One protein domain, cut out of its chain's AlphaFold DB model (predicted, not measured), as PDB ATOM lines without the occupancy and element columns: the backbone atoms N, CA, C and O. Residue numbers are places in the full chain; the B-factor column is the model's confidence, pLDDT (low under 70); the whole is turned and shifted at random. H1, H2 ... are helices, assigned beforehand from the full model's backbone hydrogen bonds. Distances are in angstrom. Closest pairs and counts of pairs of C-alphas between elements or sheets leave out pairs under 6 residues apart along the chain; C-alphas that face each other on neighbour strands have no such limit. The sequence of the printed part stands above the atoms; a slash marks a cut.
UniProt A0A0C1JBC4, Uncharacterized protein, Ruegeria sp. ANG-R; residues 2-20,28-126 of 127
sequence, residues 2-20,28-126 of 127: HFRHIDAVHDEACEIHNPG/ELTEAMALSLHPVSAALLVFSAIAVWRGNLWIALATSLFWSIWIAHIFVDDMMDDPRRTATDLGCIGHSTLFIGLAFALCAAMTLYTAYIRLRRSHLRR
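Overview. This is residues 2 to 20 and 28 to 126 of the 127 residues of an uncharacterized protein of Ruegeria sp. ANG-R (UniProt A0A0C1JBC4). You see a long rod: H3, H4 and H6 form an up-and-down bundle, H2 crosses the start of H6, and H1 with H5 lies past H4's end. The 118 printed residues hold six named helices, H1 to H6. The whole, all helix, is loose: radius of gyration of the C-alphas 19.5 A, spans 75 by 22 by 18 A.

Arrangement. H1, residues 2 to 17, touches H5, residues 82 to 89, closest at C-alphas 13 and 83, 4.9 A. H2, residues 28 to 37, touches H6, residues 97 to 124, closest at C-alphas 32 and 99, 4.7 A. H3, residues 39 to 54, and H4, residues 57 to 80, form a hairpin. H4 and H6 touch, opposite ways at 12 degrees, closest at C-alphas 64 and 107, 5.5 A. In the six helices every O i to N i+4 pair is within hydrogen-bond range.

Along the chain. Find H1's C-alpha 2 at (151.934, 151.889, 249.624); H6, 41.2 A long, ends at C-alpha 124, (218.736, 175.949, 234.364).

Size, cuts and confidence. Across the cut, C-alphas 20 and 28 are 19.1 A apart; residues 2 to 8 are under pLDDT 70.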
ATOM      1  N   HIS A   2     150.695 151.457 250.288       56.91
ATOM      2  CA  HIS A   2     151.934 151.889 249.624       56.91
ATOM      3  C   HIS A   2     153.045 152.331 250.602       56.91
ATOM      4  O   HIS A   2     154.180 151.918 250.434       56.91
ATOM      5  N   PHE A   3     152.702 153.054 251.679       62.50
ATOM      6  CA  PHE A   3     153.659 153.503 252.710       62.50
ATOM      7  C   PHE A   3     154.455 152.361 253.356       62.50
ATOM      8  O   PHE A   3     155.673 152.375 253.345       62.50
ATOM      9  N   ARG A   4     153.763 151.303 253.795       63.78
ATOM     10  CA  ARG A   4     154.389 150.183 254.512       63.78
ATOM     11  C   ARG A   4     155.401 149.392 253.663       63.78
ATOM     12  O   ARG A   4     156.221 148.676 254.215       63.78
ATOM     13  N   HIS A   5     155.312 149.483 252.333       63.47
ATOM     14  CA  HIS A   5     156.271 148.843 251.431       63.47
ATOM     15  C   HIS A   5     157.528 149.702 251.239       63.47
ATOM     16  O   HIS A   5     158.608 149.150 251.068       63.47
ATOM     17  N   ILE A   6     157.388 151.031 251.289       64.19
ATOM     18  CA  ILE A   6     158.510 151.972 251.217       64.19
ATOM     19  C   ILE A   6     159.350 151.844 252.490       64.19
ATOM     20  O   ILE A   6     160.553 151.643 252.381       64.19
ATOM     21  N   ASP A   7     158.706 151.843 253.661       67.19
ATOM     22  CA  ASP A   7     159.386 151.683 254.955       67.19
ATOM     23  C   ASP A   7     160.178 150.365 255.015       67.19
ATOM     24  O   ASP A   7     161.331 150.355 255.429       67.19
ATOM     25  N   ALA A   8     159.597 149.269 254.506       69.81
ATOM     26  CA  ALA A   8     160.287 147.985 254.420       69.81
ATOM     27  C   ALA A   8     161.570 148.086 253.580       69.81
ATOM     28  O   ALA A   8     162.620 147.738 254.096       69.81
ATOM     29  N   VAL A   9     161.501 148.650 252.364       70.31
ATOM     30  CA  VAL A   9     162.658 148.825 251.454       70.31
ATOM     31  C   VAL A   9     163.771 149.683 252.072       70.31
ATOM     32  O   VAL A   9     164.952 149.445 251.824       70.31
ATOM     33  N   HIS A  10     163.408 150.669 252.893       72.56
ATOM     34  CA  HIS A  10     164.365 151.535 253.585       72.56
ATOM     35  C   HIS A  10     165.113 150.777 254.690       72.56
ATOM     36  O   HIS A  10     166.338 150.883 254.788       72.56
ATOM     37  N   ASP A  11     164.391 149.970 255.468       75.75
ATOM     38  CA  ASP A  11     164.966 149.165 256.544       75.75
ATOM     39  C   ASP A  11     165.927 148.091 255.997       75.75
ATOM     40  O   ASP A  11     167.015 147.915 256.543       75.75
ATOM     41  N   GLU A  12     165.595 147.414 254.887       81.69
ATOM     42  CA  GLU A  12     166.494 146.417 254.262       81.69
ATOM     43  C   GLU A  12     167.784 147.059 253.736       81.69
ATOM     44  O   GLU A  12     168.868 146.512 253.946       81.69
ATOM     45  N   ALA A  13     167.691 148.222 253.084       82.06
ATOM     46  CA  ALA A  13     168.859 148.920 252.547       82.06
ATOM     47  C   ALA A  13     169.849 149.312 253.657       82.06
ATOM     48  O   ALA A  13     171.055 149.079 253.533       82.06
ATOM     49  N   CYS A  14     169.351 149.866 254.766       84.12
ATOM     50  CA  CYS A  14     170.207 150.253 255.882       84.12
ATOM     51  C   CYS A  14     170.698 149.044 256.687       84.12
ATOM     52  O   CYS A  14     171.852 149.049 257.097       84.12
ATOM     53  N   GLU A  15     169.915 147.974 256.837       85.94
ATOM     54  CA  GLU A  15     170.360 146.766 257.548       85.94
ATOM     55  C   GLU A  15     171.468 146.007 256.793       85.94
ATOM     56  O   GLU A  15     172.374 145.448 257.412       85.94
ATOM     57  N   ILE A  16     171.452 146.023 255.454       85.50
ATOM     58  CA  ILE A  16     172.508 145.409 254.629       85.50
ATOM     59  C   ILE A  16     173.852 146.130 254.807       85.50
ATOM     60  O   ILE A  16     174.898 145.479 254.866       85.50
ATOM     61  N   HIS A  17     173.840 147.464 254.869       82.12
ATOM     62  CA  HIS A  17     175.063 148.271 254.837       82.12
ATOM     63  C   HIS A  17     175.509 148.810 256.204       82.12
ATOM     64  O   HIS A  17     176.698 149.066 256.397       82.12
ATOM     65  N   ASN A  18     174.586 148.977 257.147       83.00
ATOM     66  CA  ASN A  18     174.823 149.483 258.497       83.00
ATOM     67  C   ASN A  18     173.860 148.806 259.501       83.00
ATOM     68  O   ASN A  18     172.911 149.434 259.982       83.00
ATOM     69  N   PRO A  19     174.071 147.510 259.803       82.12
ATOM     70  CA  PRO A  19     173.159 146.740 260.642       82.12
ATOM     71  C   PRO A  19     173.043 147.338 262.046       82.12
ATOM     72  O   PRO A  19     174.050 147.599 262.713       82.12
ATOM     73  N   GLY A  20     171.809 147.536 262.512       80.00
ATOM     74  CA  GLY A  20     171.535 148.166 263.809       80.00
ATOM     75  C   GLY A  20     171.702 149.692 263.841       80.00
ATOM     76  O   GLY A  20     171.908 150.260 264.918       80.00
ATOM     77  N   GLU A  28     180.343 162.368 256.670       85.25
ATOM     78  CA  GLU A  28     181.203 162.316 255.472       85.25
ATOM     79  C   GLU A  28     182.703 162.258 255.813       85.25
ATOM     80  O   GLU A  28     183.504 161.701 255.062       85.25
ATOM     81  N   LEU A  29     183.108 162.828 256.954       87.12
ATOM     82  CA  LEU A  29     184.502 162.804 257.391       87.12
ATOM     83  C   LEU A  29     184.939 161.390 257.785       87.12
ATOM     84  O   LEU A  29     186.033 160.961 257.416       87.12
ATOM     85  N   THR A  30     184.091 160.673 258.521       87.50
ATOM     86  CA  THR A  30     184.354 159.288 258.927       87.50
ATOM     87  C   THR A  30     184.450 158.392 257.697       87.50
ATOM     88  O   THR A  30     185.389 157.602 257.588       87.50
ATOM     89  N   GLU A  31     183.551 158.590 256.731       86.69
ATOM     90  CA  GLU A  31     183.566 157.864 255.461       86.69
ATOM     91  C   GLU A  31     184.851 158.141 254.672       86.69
ATOM     92  O   GLU A  31     185.526 157.225 254.203       86.69
ATOM     93  N   ALA A  32     185.264 159.408 254.589       89.62
ATOM     94  CA  ALA A  32     186.491 159.776 253.897       89.62
ATOM     95  C   ALA A  32     187.746 159.193 254.561       89.62
ATOM     96  O   ALA A  32     188.690 158.807 253.865       89.62
ATOM     97  N   MET A  33     187.772 159.100 255.894       91.12
ATOM     98  CA  MET A  33     188.852 158.429 256.621       91.12
ATOM     99  C   MET A  33     188.868 156.926 256.329       91.12
ATOM    100  O   MET A  33     189.933 156.381 256.035       91.12
ATOM    101  N   ALA A  34     187.704 156.272 256.345       89.81
ATOM    102  CA  ALA A  34     187.576 154.857 256.011       89.81
ATOM    103  C   ALA A  34     188.050 154.573 254.574       89.81
ATOM    104  O   ALA A  34     188.901 153.707 254.355       89.81
ATOM    105  N   LEU A  35     187.604 155.379 253.605       89.88
ATOM    106  CA  LEU A  35     188.034 155.307 252.206       89.88
ATOM    107  C   LEU A  35     189.530 155.585 252.034       89.88
ATOM    108  O   LEU A  35     190.171 154.968 251.184       89.88
ATOM    109  N   SER A  36     190.114 156.466 252.848       91.31
ATOM    110  CA  SER A  36     191.557 156.748 252.819       91.31
ATOM    111  C   SER A  36     192.397 155.575 253.329       91.31
ATOM    112  O   SER A  36     193.496 155.347 252.822       91.31
ATOM    113  N   LEU A  37     191.878 154.819 254.300       92.62
ATOM    114  CA  LEU A  37     192.517 153.616 254.845       92.62
ATOM    115  C   LEU A  37     192.308 152.376 253.970       92.62
ATOM    116  O   LEU A  37     192.968 151.358 254.188       92.62
ATOM    117  N   HIS A  38     191.432 152.455 252.966       94.25
ATOM    118  CA  HIS A  38     191.224 151.369 252.021       94.25
ATOM    119  C   HIS A  38     192.559 150.976 251.351       94.25
ATOM    120  O   HIS A  38     193.300 151.867 250.921       94.25
ATOM    121  N   PRO A  39     192.883 149.673 251.204       93.88
ATOM    122  CA  PRO A  39     194.190 149.231 250.706       93.88
ATOM    123  C   PRO A  39     194.590 149.858 249.366       93.88
ATOM    124  O   PRO A  39     195.755 150.197 249.151       93.88
ATOM    125  N   VAL A  40     193.610 150.058 248.478       95.69
ATOM    126  CA  VAL A  40     193.810 150.705 247.174       95.69
ATOM    127  C   VAL A  40     194.184 152.180 247.344       95.69
ATOM    128  O   VAL A  40     195.211 152.612 246.824       95.69
ATOM    129  N   SER A  41     193.411 152.944 248.121       95.69
ATOM    130  CA  SER A  41     193.684 154.359 248.408       95.69
ATOM    131  C   SER A  41     195.038 154.549 249.091       95.69
ATOM    132  O   SER A  41     195.822 155.408 248.687       95.69
ATOM    133  N   ALA A  42     195.355 153.709 250.078       95.50
ATOM    134  CA  ALA A  42     196.631 153.740 250.783       95.50
ATOM    135  C   ALA A  42     197.813 153.517 249.825       95.50
ATOM    136  O   ALA A  42     198.788 154.274 249.850       95.50
ATOM    137  N   ALA A  43     197.713 152.536 248.921       96.56
ATOM    138  CA  ALA A  43     198.727 152.313 247.894       96.56
ATOM    139  C   ALA A  43     198.876 153.532 246.966       96.56
ATOM    140  O   ALA A  43     199.997 153.957 246.675       96.56
ATOM    141  N   LEU A  44     197.766 154.142 246.537       96.44
ATOM    142  CA  LEU A  44     197.789 155.328 245.677       96.44
ATOM    143  C   LEU A  44     198.393 156.557 246.363       96.44
ATOM    144  O   LEU A  44     199.124 157.316 245.719       96.44
ATOM    145  N   LEU A  45     198.173 156.737 247.666       96.12
ATOM    146  CA  LEU A  45     198.835 157.779 248.454       96.12
ATOM    147  C   LEU A  45     200.357 157.577 248.480       96.12
ATOM    148  O   LEU A  45     201.107 158.528 248.248       96.12
ATOM    149  N   VAL A  46     200.824 156.336 248.658       95.94
ATOM    150  CA  VAL A  46     202.258 156.002 248.581       95.94
ATOM    151  C   VAL A  46     202.819 156.302 247.188       95.94
ATOM    152  O   VAL A  46     203.861 156.952 247.074       95.94
ATOM    153  N   PHE A  47     202.124 155.909 246.117       94.31
ATOM    154  CA  PHE A  47     202.539 156.250 244.751       94.31
ATOM    155  C   PHE A  47     202.597 157.762 244.519       94.31
ATOM    156  O   PHE A  47     203.527 158.245 243.871       94.31
ATOM    157  N   SER A  48     201.657 158.512 245.096       94.69
ATOM    158  CA  SER A  48     201.620 159.973 244.998       94.69
ATOM    159  C   SER A  48     202.839 160.600 245.679       94.69
ATOM    160  O   SER A  48     203.516 161.447 245.091       94.69
ATOM    161  N   ALA A  49     203.202 160.116 246.870       95.25
ATOM    162  CA  ALA A  49     204.420 160.534 247.558       95.25
ATOM    163  C   ALA A  49     205.685 160.217 246.737       95.25
ATOM    164  O   ALA A  49     206.568 161.066 246.601       95.25
ATOM    165  N   ILE A  50     205.760 159.030 246.120       94.06
ATOM    166  CA  ILE A  50     206.882 158.637 245.248       94.06
ATOM    167  C   ILE A  50     206.973 159.547 244.013       94.06
ATOM    168  O   ILE A  50     208.078 159.944 243.626       94.06
ATOM    169  N   ALA A  51     205.842 159.890 243.392       93.00
ATOM    170  CA  ALA A  51     205.791 160.768 242.226       93.00
ATOM    171  C   ALA A  51     206.353 162.162 242.544       93.00
ATOM    172  O   ALA A  51     207.201 162.677 241.804       93.00
ATOM    173  N   VAL A  52     205.933 162.728 243.680       93.31
ATOM    174  CA  VAL A  52     206.421 164.010 244.207       93.31
ATOM    175  C   VAL A  52     207.911 163.929 244.539       93.31
ATOM    176  O   VAL A  52     208.677 164.788 244.100       93.31
ATOM    177  N   TRP A  53     208.348 162.876 245.240       93.19
ATOM    178  CA  TRP A  53     209.744 162.702 245.654       93.19
ATOM    179  C   TRP A  53     210.702 162.570 244.466       93.19
ATOM    180  O   TRP A  53     211.757 163.206 244.432       93.19
ATOM    181  N   ARG A  54     210.327 161.794 243.441       91.19
ATOM    182  CA  ARG A  54     211.138 161.639 242.220       91.19
ATOM    183  C   ARG A  54     211.052 162.850 241.287       91.19
ATOM    184  O   ARG A  54     211.893 162.989 240.397       91.19
ATOM    185  N   GLY A  55     210.045 163.712 241.454       87.69
ATOM    186  CA  GLY A  55     209.786 164.842 240.560       87.69
ATOM    187  C   GLY A  55     209.562 164.406 239.107       87.69
ATOM    188  O   GLY A  55     209.933 165.132 238.181       87.69
ATOM    189  N   ASN A  56     209.042 163.192 238.892       88.88
ATOM    190  CA  ASN A  56     208.857 162.616 237.563       88.88
ATOM    191  C   ASN A  56     207.405 162.791 237.111       88.88
ATOM    192  O   ASN A  56     206.505 162.124 237.620       88.88
ATOM    193  N   LEU A  57     207.205 163.647 236.107       91.19
ATOM    194  CA  LEU A  57     205.886 163.953 235.556       91.19
ATOM    195  C   LEU A  57     205.152 162.706 235.041       91.19
ATOM    196  O   LEU A  57     203.945 162.607 235.206       91.19
ATOM    197  N   TRP A  58     205.860 161.737 234.457       91.38
ATOM    198  CA  TRP A  58     205.219 160.524 233.940       91.38
ATOM    199  C   TRP A  58     204.637 159.656 235.052       91.38
ATOM    200  O   TRP A  58     203.552 159.107 234.889       91.38
ATOM    201  N   ILE A  59     205.329 159.577 236.193       92.12
ATOM    202  CA  ILE A  59     204.816 158.865 237.368       92.12
ATOM    203  C   ILE A  59     203.598 159.614 237.916       92.12
ATOM    204  O   ILE A  59     202.579 158.985 238.156       92.12
ATOM    205  N   ALA A  60     203.655 160.947 238.024       93.00
ATOM    206  CA  ALA A  60     202.512 161.748 238.475       93.00
ATOM    207  C   ALA A  60     201.270 161.580 237.578       93.00
ATOM    208  O   ALA A  60     200.158 161.451 238.090       93.00
ATOM    209  N   LEU A  61     201.450 161.526 236.253       94.38
ATOM    210  CA  LEU A  61     200.358 161.279 235.308       94.38
ATOM    211  C   LEU A  61     199.788 159.865 235.455       94.38
ATOM    212  O   LEU A  61     198.574 159.711 235.549       94.38
ATOM    213  N   ALA A  62     200.647 158.842 235.527       95.81
ATOM    214  CA  ALA A  62     200.206 157.465 235.735       95.81
ATOM    215  C   ALA A  62     199.436 157.318 237.058       95.81
ATOM    216  O   ALA A  62     198.345 156.758 237.076       95.81
ATOM    217  N   THR A  63     199.953 157.880 238.151       96.12
ATOM    218  CA  THR A  63     199.279 157.875 239.456       96.12
ATOM    219  C   THR A  63     197.946 158.623 239.412       96.12
ATOM    220  O   THR A  63     196.970 158.125 239.963       96.12
ATOM    221  N   SER A  64     197.865 159.761 238.714       96.06
ATOM    222  CA  SER A  64     196.598 160.490 238.531       96.06
ATOM    223  C   SER A  64     195.563 159.660 237.767       96.06
ATOM    224  O   SER A  64     194.394 159.668 238.129       96.06
ATOM    225  N   LEU A  65     195.979 158.894 236.752       96.81
ATOM    226  CA  LEU A  65     195.080 157.979 236.041       96.81
ATOM    227  C   LEU A  65     194.550 156.872 236.956       96.81
ATOM    228  O   LEU A  65     193.356 156.585 236.924       96.81
ATOM    229  N   PHE A  66     195.404 156.277 237.793       97.12
ATOM    230  CA  PHE A  66     194.953 155.269 238.754       97.12
ATOM    231  C   PHE A  66     193.987 155.843 239.798       97.12
ATOM    232  O   PHE A  66     192.992 155.193 240.109       97.12
ATOM    233  N   TRP A  67     194.228 157.066 240.282       97.00
ATOM    234  CA  TRP A  67     193.262 157.782 241.118       97.00
ATOM    235  C   TRP A  67     191.926 157.976 240.406       97.00
ATOM    236  O   TRP A  67     190.894 157.664 240.987       97.00
ATOM    237  N   SER A  68     191.929 158.418 239.147       96.31
ATOM    238  CA  SER A  68     190.695 158.589 238.374       96.31
ATOM    239  C   SER A  68     189.925 157.282 238.197       96.31
ATOM    240  O   SER A  68     188.707 157.283 238.331       96.31
ATOM    241  N   ILE A  69     190.614 156.166 237.929       97.06
ATOM    242  CA  ILE A  69     189.981 154.841 237.820       97.06
ATOM    243  C   ILE A  69     189.348 154.442 239.156       97.06
ATOM    244  O   ILE A  69     188.207 153.991 239.183       97.06
ATOM    245  N   TRP A  70     190.068 154.633 240.263       96.31
ATOM    246  CA  TRP A  70     189.573 154.295 241.594       96.31
ATOM    247  C   TRP A  70     188.374 155.157 242.013       96.31
ATOM    248  O   TRP A  70     187.365 154.630 242.468       96.31
ATOM    249  N   ILE A  71     188.440 156.470 241.780       94.69
ATOM    250  CA  ILE A  71     187.327 157.401 242.017       94.69
ATOM    251  C   ILE A  71     186.116 157.027 241.159       94.69
ATOM    252  O   ILE A  71     184.998 157.033 241.660       94.69
ATOM    253  N   ALA A  72     186.327 156.697 239.881       93.44
ATOM    254  CA  ALA A  72     185.243 156.285 238.996       93.44
ATOM    255  C   ALA A  72     184.569 155.000 239.489       93.44
ATOM    256  O   ALA A  72     183.349 154.919 239.447       93.44
ATOM    257  N   HIS A  73     185.342 154.034 239.994       92.75
ATOM    258  CA  HIS A  73     184.797 152.823 240.607       92.75
ATOM    259  C   HIS A  73     183.924 153.153 241.823       92.75
ATOM    260  O   HIS A  73     182.766 152.758 241.846       92.75
ATOM    261  N   ILE A  74     184.435 153.944 242.778       91.06
ATOM    262  CA  ILE A  74     183.667 154.372 243.964       91.06
ATOM    263  C   ILE A  74     182.377 155.087 243.550       91.06
ATOM    264  O   ILE A  74     181.303 154.793 244.062       91.06
ATOM    265  N   PHE A  75     182.475 156.014 242.597       89.06
ATOM    266  CA  PHE A  75     181.329 156.787 242.134       89.06
ATOM    267  C   PHE A  75     180.277 155.917 241.435       89.06
ATOM    268  O   PHE A  75     179.081 156.134 241.610       89.06
ATOM    269  N   VAL A  76     180.709 154.936 240.636       88.81
ATOM    270  CA  VAL A  76     179.806 153.977 239.987       88.81
ATOM    271  C   VAL A  76     179.121 153.099 241.028       88.81
ATOM    272  O   VAL A  76     177.907 152.940 240.937       88.81
ATOM    273  N   ASP A  77     179.854 152.598 242.023       85.31
ATOM    274  CA  ASP A  77     179.273 151.804 243.109       85.31
ATOM    275  C   ASP A  77     178.250 152.619 243.915       85.31
ATOM    276  O   ASP A  77     177.208 152.094 244.280       85.31
ATOM    277  N   ASP A  78     178.504 153.905 244.169       82.19
ATOM    278  CA  ASP A  78     177.554 154.779 244.875       82.19
ATOM    279  C   ASP A  78     176.290 155.079 244.041       82.19
ATOM    280  O   ASP A  78     175.202 155.243 244.588       82.19
ATOM    281  N   MET A  79     176.411 155.186 242.711       79.00
ATOM    282  CA  MET A  79     175.314 155.614 241.824       79.00
ATOM    283  C   MET A  79     174.462 154.464 241.279       79.00
ATOM    284  O   MET A  79     173.271 154.666 241.020       79.00
ATOM    285  N   MET A  80     175.081 153.308 241.027       81.06
ATOM    286  CA  MET A  80     174.472 152.180 240.310       81.06
ATOM    287  C   MET A  80     174.007 151.059 241.240       81.06
ATOM    288  O   MET A  80     173.209 150.227 240.808       81.06
ATOM    289  N   ASP A  81     174.481 151.025 242.486       78.00
ATOM    290  CA  ASP A  81     174.018 150.073 243.493       78.00
ATOM    291  C   ASP A  81     172.778 150.638 244.209       78.00
ATOM    292  O   ASP A  81     172.870 151.486 245.097       78.00
ATOM    293  N   ASP A  82     171.598 150.205 243.760       74.56
ATOM    294  CA  ASP A  82     170.281 150.687 244.207       74.56
ATOM    295  C   ASP A  82     170.077 150.664 245.744       74.56
ATOM    296  O   ASP A  82     169.680 151.695 246.309       74.56
ATOM    297  N   PRO A  83     170.405 149.572 246.475       78.75
ATOM    298  CA  PRO A  83     170.318 149.563 247.939       78.75
ATOM    299  C   PRO A  83     171.316 150.523 248.598       78.75
ATOM    300  O   PRO A  83     170.968 151.203 249.564       78.75
ATOM    301  N   ARG A  84     172.532 150.649 248.058       80.31
ATOM    302  CA  ARG A  84     173.570 151.520 248.629       80.31
ATOM    303  C   ARG A  84     173.252 152.994 248.429       80.31
ATOM    304  O   ARG A  84     173.441 153.796 249.345       80.31
ATOM    305  N   ARG A  85     172.717 153.349 247.263       81.38
ATOM    306  CA  ARG A  85     172.240 154.700 246.967       81.38
ATOM    307  C   ARG A  85     171.096 155.095 247.894       81.38
ATOM    308  O   ARG A  85     171.157 156.154 248.508       81.38
ATOM    309  N   THR A  86     170.113 154.211 248.062       81.81
ATOM    310  CA  THR A  86     168.992 154.429 248.988       81.81
ATOM    311  C   THR A  86     169.492 154.603 250.427       81.81
ATOM    312  O   THR A  86     169.100 155.547 251.107       81.81
ATOM    313  N   ALA A  87     170.428 153.764 250.881       80.88
ATOM    314  CA  ALA A  87     171.031 153.880 252.210       80.88
ATOM    315  C   ALA A  87     171.859 155.170 252.397       80.88
ATOM    316  O   ALA A  87     171.927 155.711 253.502       80.88
ATOM    317  N   THR A  88     172.462 155.687 251.324       84.06
ATOM    318  CA  THR A  88     173.197 156.961 251.326       84.06
ATOM    319  C   THR A  88     172.240 158.154 251.402       84.06
ATOM    320  O   THR A  88     172.458 159.058 252.207       84.06
ATOM    321  N   ASP A  89     171.142 158.135 250.638       82.38
ATOM    322  CA  ASP A  89     170.100 159.175 250.669       82.38
ATOM    323  C   ASP A  89     169.407 159.256 252.043       82.38
ATOM    324  O   ASP A  89     169.016 160.336 252.489       82.38
ATOM    325  N   LEU A  90     169.304 158.122 252.746       81.12
ATOM    326  CA  LEU A  90     168.788 158.044 254.117       81.12
ATOM    327  C   LEU A  90     169.799 158.477 255.187       81.12
ATOM    328  O   LEU A  90     169.416 158.701 256.335       81.12
ATOM    329  N   GLY A  91     171.079 158.615 254.829       80.56
ATOM    330  CA  GLY A  91     172.158 158.963 255.754       80.56
ATOM    331  C   GLY A  91     172.660 157.796 256.610       80.56
ATOM    332  O   GLY A  91     173.424 158.023 257.550       80.56
ATOM    333  N   CYS A  92     172.266 156.560 256.288       82.88
ATOM    334  CA  CYS A  92     172.760 155.337 256.927       82.88
ATOM    335  C   CYS A  92     174.222 155.041 256.561       82.88
ATOM    336  O   CYS A  92     174.921 154.372 257.322       82.88
ATOM    337  N   ILE A  93     174.669 155.535 255.402       83.75
ATOM    338  CA  ILE A  93     176.045 155.475 254.894       83.75
ATOM    339  C   ILE A  93     176.507 156.909 254.618       83.75
ATOM    340  O   ILE A  93     175.717 157.743 254.170       83.75
ATOM    341  N   GLY A  94     177.775 157.208 254.898       82.06
ATOM    342  CA  GLY A  94     178.344 158.516 254.597       82.06
ATOM    343  C   GLY A  94     178.547 158.721 253.095       82.06
ATOM    344  O   GLY A  94     178.803 157.785 252.342       82.06
ATOM    345  N   HIS A  95     178.474 159.970 252.647       83.25
ATOM    346  CA  HIS A  95     178.689 160.304 251.244       83.25
ATOM    347  C   HIS A  95     180.197 160.323 250.907       83.25
ATOM    348  O   HIS A  95     181.006 160.895 251.643       83.25
ATOM    349  N   SER A  96     180.603 159.742 249.770       88.19
ATOM    350  CA  SER A  96     182.021 159.666 249.351       88.19
ATOM    351  C   SER A  96     182.577 160.973 248.753       88.19
ATOM    352  O   SER A  96     183.766 161.083 248.430       88.19
ATOM    353  N   THR A  97     181.734 162.000 248.633       89.56
ATOM    354  CA  THR A  97     182.016 163.308 248.013       89.56
ATOM    355  C   THR A  97     183.266 163.976 248.561       89.56
ATOM    356  O   THR A  97     184.087 164.473 247.783       89.56
ATOM    357  N   LEU A  98     183.443 163.970 249.883       90.31
ATOM    358  CA  LEU A  98     184.589 164.610 250.528       90.31
ATOM    359  C   LEU A  98     185.905 163.920 250.139       90.31
ATOM    360  O   LEU A  98     186.879 164.592 249.792       90.31
ATOM    361  N   PHE A  99     185.927 162.584 250.122       93.12
ATOM    362  CA  PHE A  99     187.093 161.807 249.699       93.12
ATOM    363  C   PHE A  99     187.446 162.060 248.230       93.12
ATOM    364  O   PHE A  99     188.605 162.324 247.902       93.12
ATOM    365  N   ILE A 100     186.439 162.041 247.354       93.19
ATOM    366  CA  ILE A 100     186.610 162.299 245.923       93.19
ATOM    367  C   ILE A 100     187.193 163.702 245.697       93.19
ATOM    368  O   ILE A 100     188.173 163.858 244.963       93.19
ATOM    369  N   GLY A 101     186.651 164.719 246.375       94.69
ATOM    370  CA  GLY A 101     187.159 166.091 246.307       94.69
ATOM    371  C   GLY A 101     188.624 166.211 246.740       94.69
ATOM    372  O   GLY A 101     189.426 166.851 246.053       94.69
ATOM    373  N   LEU A 102     189.005 165.544 247.836       94.75
ATOM    374  CA  LEU A 102     190.395 165.503 248.305       94.75
ATOM    375  C   LEU A 102     191.326 164.812 247.305       94.75
ATOM    376  O   LEU A 102     192.425 165.309 247.045       94.75
ATOM    377  N   ALA A 103     190.896 163.700 246.711       94.94
ATOM    378  CA  ALA A 103     191.689 162.975 245.726       94.94
ATOM    379  C   ALA A 103     191.926 163.812 244.454       94.94
ATOM    380  O   ALA A 103     193.053 163.856 243.947       94.94
ATOM    381  N   PHE A 104     190.918 164.557 243.982       95.56
ATOM    382  CA  PHE A 104     191.087 165.517 242.885       95.56
ATOM    383  C   PHE A 104     192.090 166.622 243.226       95.56
ATOM    384  O   PHE A 104     192.996 166.901 242.432       95.56
ATOM    385  N   ALA A 105     191.966 167.229 244.411       96.88
ATOM    386  CA  ALA A 105     192.887 168.267 244.866       96.88
ATOM    387  C   ALA A 105     194.332 167.745 244.946       96.88
ATOM    388  O   ALA A 105     195.265 168.413 244.490       96.88
ATOM    389  N   LEU A 106     194.517 166.522 245.451       96.12
ATOM    390  CA  LEU A 106     195.813 165.855 245.531       96.12
ATOM    391  C   LEU A 106     196.413 165.591 244.142       96.12
ATOM    392  O   LEU A 106     197.586 165.901 243.916       96.12
ATOM    393  N   CYS A 107     195.621 165.089 243.191       96.00
ATOM    394  CA  CYS A 107     196.076 164.862 241.816       96.00
ATOM    395  C   CYS A 107     196.516 166.165 241.133       96.00
ATOM    396  O   CYS A 107     197.581 166.215 240.502       96.00
ATOM    397  N   ALA A 108     195.732 167.236 241.294       96.06
ATOM    398  CA  ALA A 108     196.062 168.554 240.762       96.06
ATOM    399  C   ALA A 108     197.356 169.098 241.387       96.06
ATOM    400  O   ALA A 108     198.279 169.474 240.659       96.06
ATOM    401  N   ALA A 109     197.468 169.073 242.718       95.56
ATOM    402  CA  ALA A 109     198.646 169.545 243.441       95.56
ATOM    403  C   ALA A 109     199.918 168.788 243.026       95.56
ATOM    404  O   ALA A 109     200.933 169.407 242.702       95.56
ATOM    405  N   MET A 110     199.857 167.455 242.961       95.62
ATOM    406  CA  MET A 110     200.973 166.605 242.537       95.62
ATOM    407  C   MET A 110     201.418 166.913 241.099       95.62
ATOM    408  O   MET A 110     202.618 167.053 240.826       95.62
ATOM    409  N   THR A 111     200.470 167.035 240.170       93.88
ATOM    410  CA  THR A 111     200.769 167.296 238.753       93.88
ATOM    411  C   THR A 111     201.370 168.686 238.563       93.88
ATOM    412  O   THR A 111     202.406 168.827 237.911       93.88
ATOM    413  N   LEU A 112     200.786 169.712 239.193       94.75
ATOM    414  CA  LEU A 112     201.300 171.082 239.142       94.75
ATOM    415  C   LEU A 112     202.701 171.181 239.758       94.75
ATOM    416  O   LEU A 112     203.595 171.781 239.161       94.75
ATOM    417  N   TYR A 113     202.922 170.542 240.908       94.06
ATOM    418  CA  TYR A 113     204.217 170.548 241.586       94.06
ATOM    419  C   TYR A 113     205.316 169.877 240.749       94.06
ATOM    420  O   TYR A 113     206.403 170.431 240.558       94.06
ATOM    421  N   THR A 114     205.039 168.694 240.195       93.31
ATOM    422  CA  THR A 114     206.014 167.974 239.361       93.31
ATOM    423  C   THR A 114     206.289 168.693 238.037       93.31
ATOM    424  O   THR A 114     207.445 168.757 237.602       93.31
ATOM    425  N   ALA A 115     205.272 169.308 237.424       90.81
ATOM    426  CA  ALA A 115     205.439 170.155 236.246       90.81
ATOM    427  C   ALA A 115     206.306 171.388 236.548       90.81
ATOM    428  O   ALA A 115     207.247 171.676 235.802       90.81
ATOM    429  N   TYR A 116     206.059 172.062 237.675       92.81
ATOM    430  CA  TYR A 116     206.853 173.206 238.122       92.81
ATOM    431  C   TYR A 116     208.339 172.848 238.285       92.81
ATOM    432  O   TYR A 116     209.210 173.536 237.744       92.81
ATOM    433  N   ILE A 117     208.651 171.723 238.943       90.31
ATOM    434  CA  ILE A 117     210.037 171.242 239.083       90.31
ATOM    435  C   ILE A 117     210.684 171.005 237.715       90.31
ATOM    436  O   ILE A 117     211.845 171.375 237.499       90.31
ATOM    437  N   ARG A 118     209.954 170.391 236.777       88.06
ATOM    438  CA  ARG A 118     210.462 170.104 235.430       88.06
ATOM    439  C   ARG A 118     210.779 171.386 234.662       88.06
ATOM    440  O   ARG A 118     211.853 171.474 234.062       88.06
ATOM    441  N   LEU A 119     209.889 172.377 234.716       89.88
ATOM    442  CA  LEU A 119     210.103 173.685 234.093       89.88
ATOM    443  C   LEU A 119     211.329 174.381 234.685       89.88
ATOM    444  O   LEU A 119     212.221 174.783 233.934       89.88
ATOM    445  N   ARG A 120     211.451 174.418 236.017       89.81
ATOM    446  CA  ARG A 120     212.612 175.006 236.702       89.81
ATOM    447  C   ARG A 120     213.932 174.365 236.260       89.81
ATOM    448  O   ARG A 120     214.895 175.073 235.973       89.81
ATOM    449  N   ARG A 121     213.978 173.033 236.141       86.81
ATOM    450  CA  ARG A 121     215.164 172.313 235.636       86.81
ATOM    451  C   ARG A 121     215.471 172.630 234.170       86.81
ATOM    452  O   ARG A 121     216.640 172.674 233.803       86.81
ATOM    453  N   SER A 122     214.452 172.839 233.334       87.19
ATOM    454  CA  SER A 122     214.652 173.176 231.917       87.19
ATOM    455  C   SER A 122     215.244 174.572 231.712       87.19
ATOM    456  O   SER A 122     216.080 174.732 230.828       87.19
ATOM    457  N   HIS A 123     214.880 175.545 232.554       86.62
ATOM    458  CA  HIS A 123     215.479 176.881 232.524       86.62
ATOM    459  C   HIS A 123     216.964 176.846 232.897       86.62
ATOM    460  O   HIS A 123     217.773 177.429 232.187       86.62
ATOM    461  N   LEU A 124     217.336 176.093 233.941       87.12
ATOM    462  CA  LEU A 124     218.736 175.949 234.364       87.12
ATOM    463  C   LEU A 124     219.634 175.277 233.316       87.12
ATOM    464  O   LEU A 124     220.827 175.526 233.304       87.12
ATOM    465  N   ARG A 125     219.090 174.422 232.439       87.25
ATOM    466  CA  ARG A 125     219.866 173.768 231.366       87.25
ATOM    467  C   ARG A 125     220.120 174.654 230.143       87.25
ATOM    468  O   ARG A 125     220.859 174.233 229.261       87.25
ATOM    469  N   ARG A 126     219.436 175.797 230.028       87.62
ATOM    470  CA  ARG A 126     219.569 176.722 228.887       87.62
ATOM    471  C   ARG A 126     220.552 177.870 229.152       87.62
ATOM    472  O   ARG A 126     220.764 178.663 228.240       87.62
TER     473      ARG A 126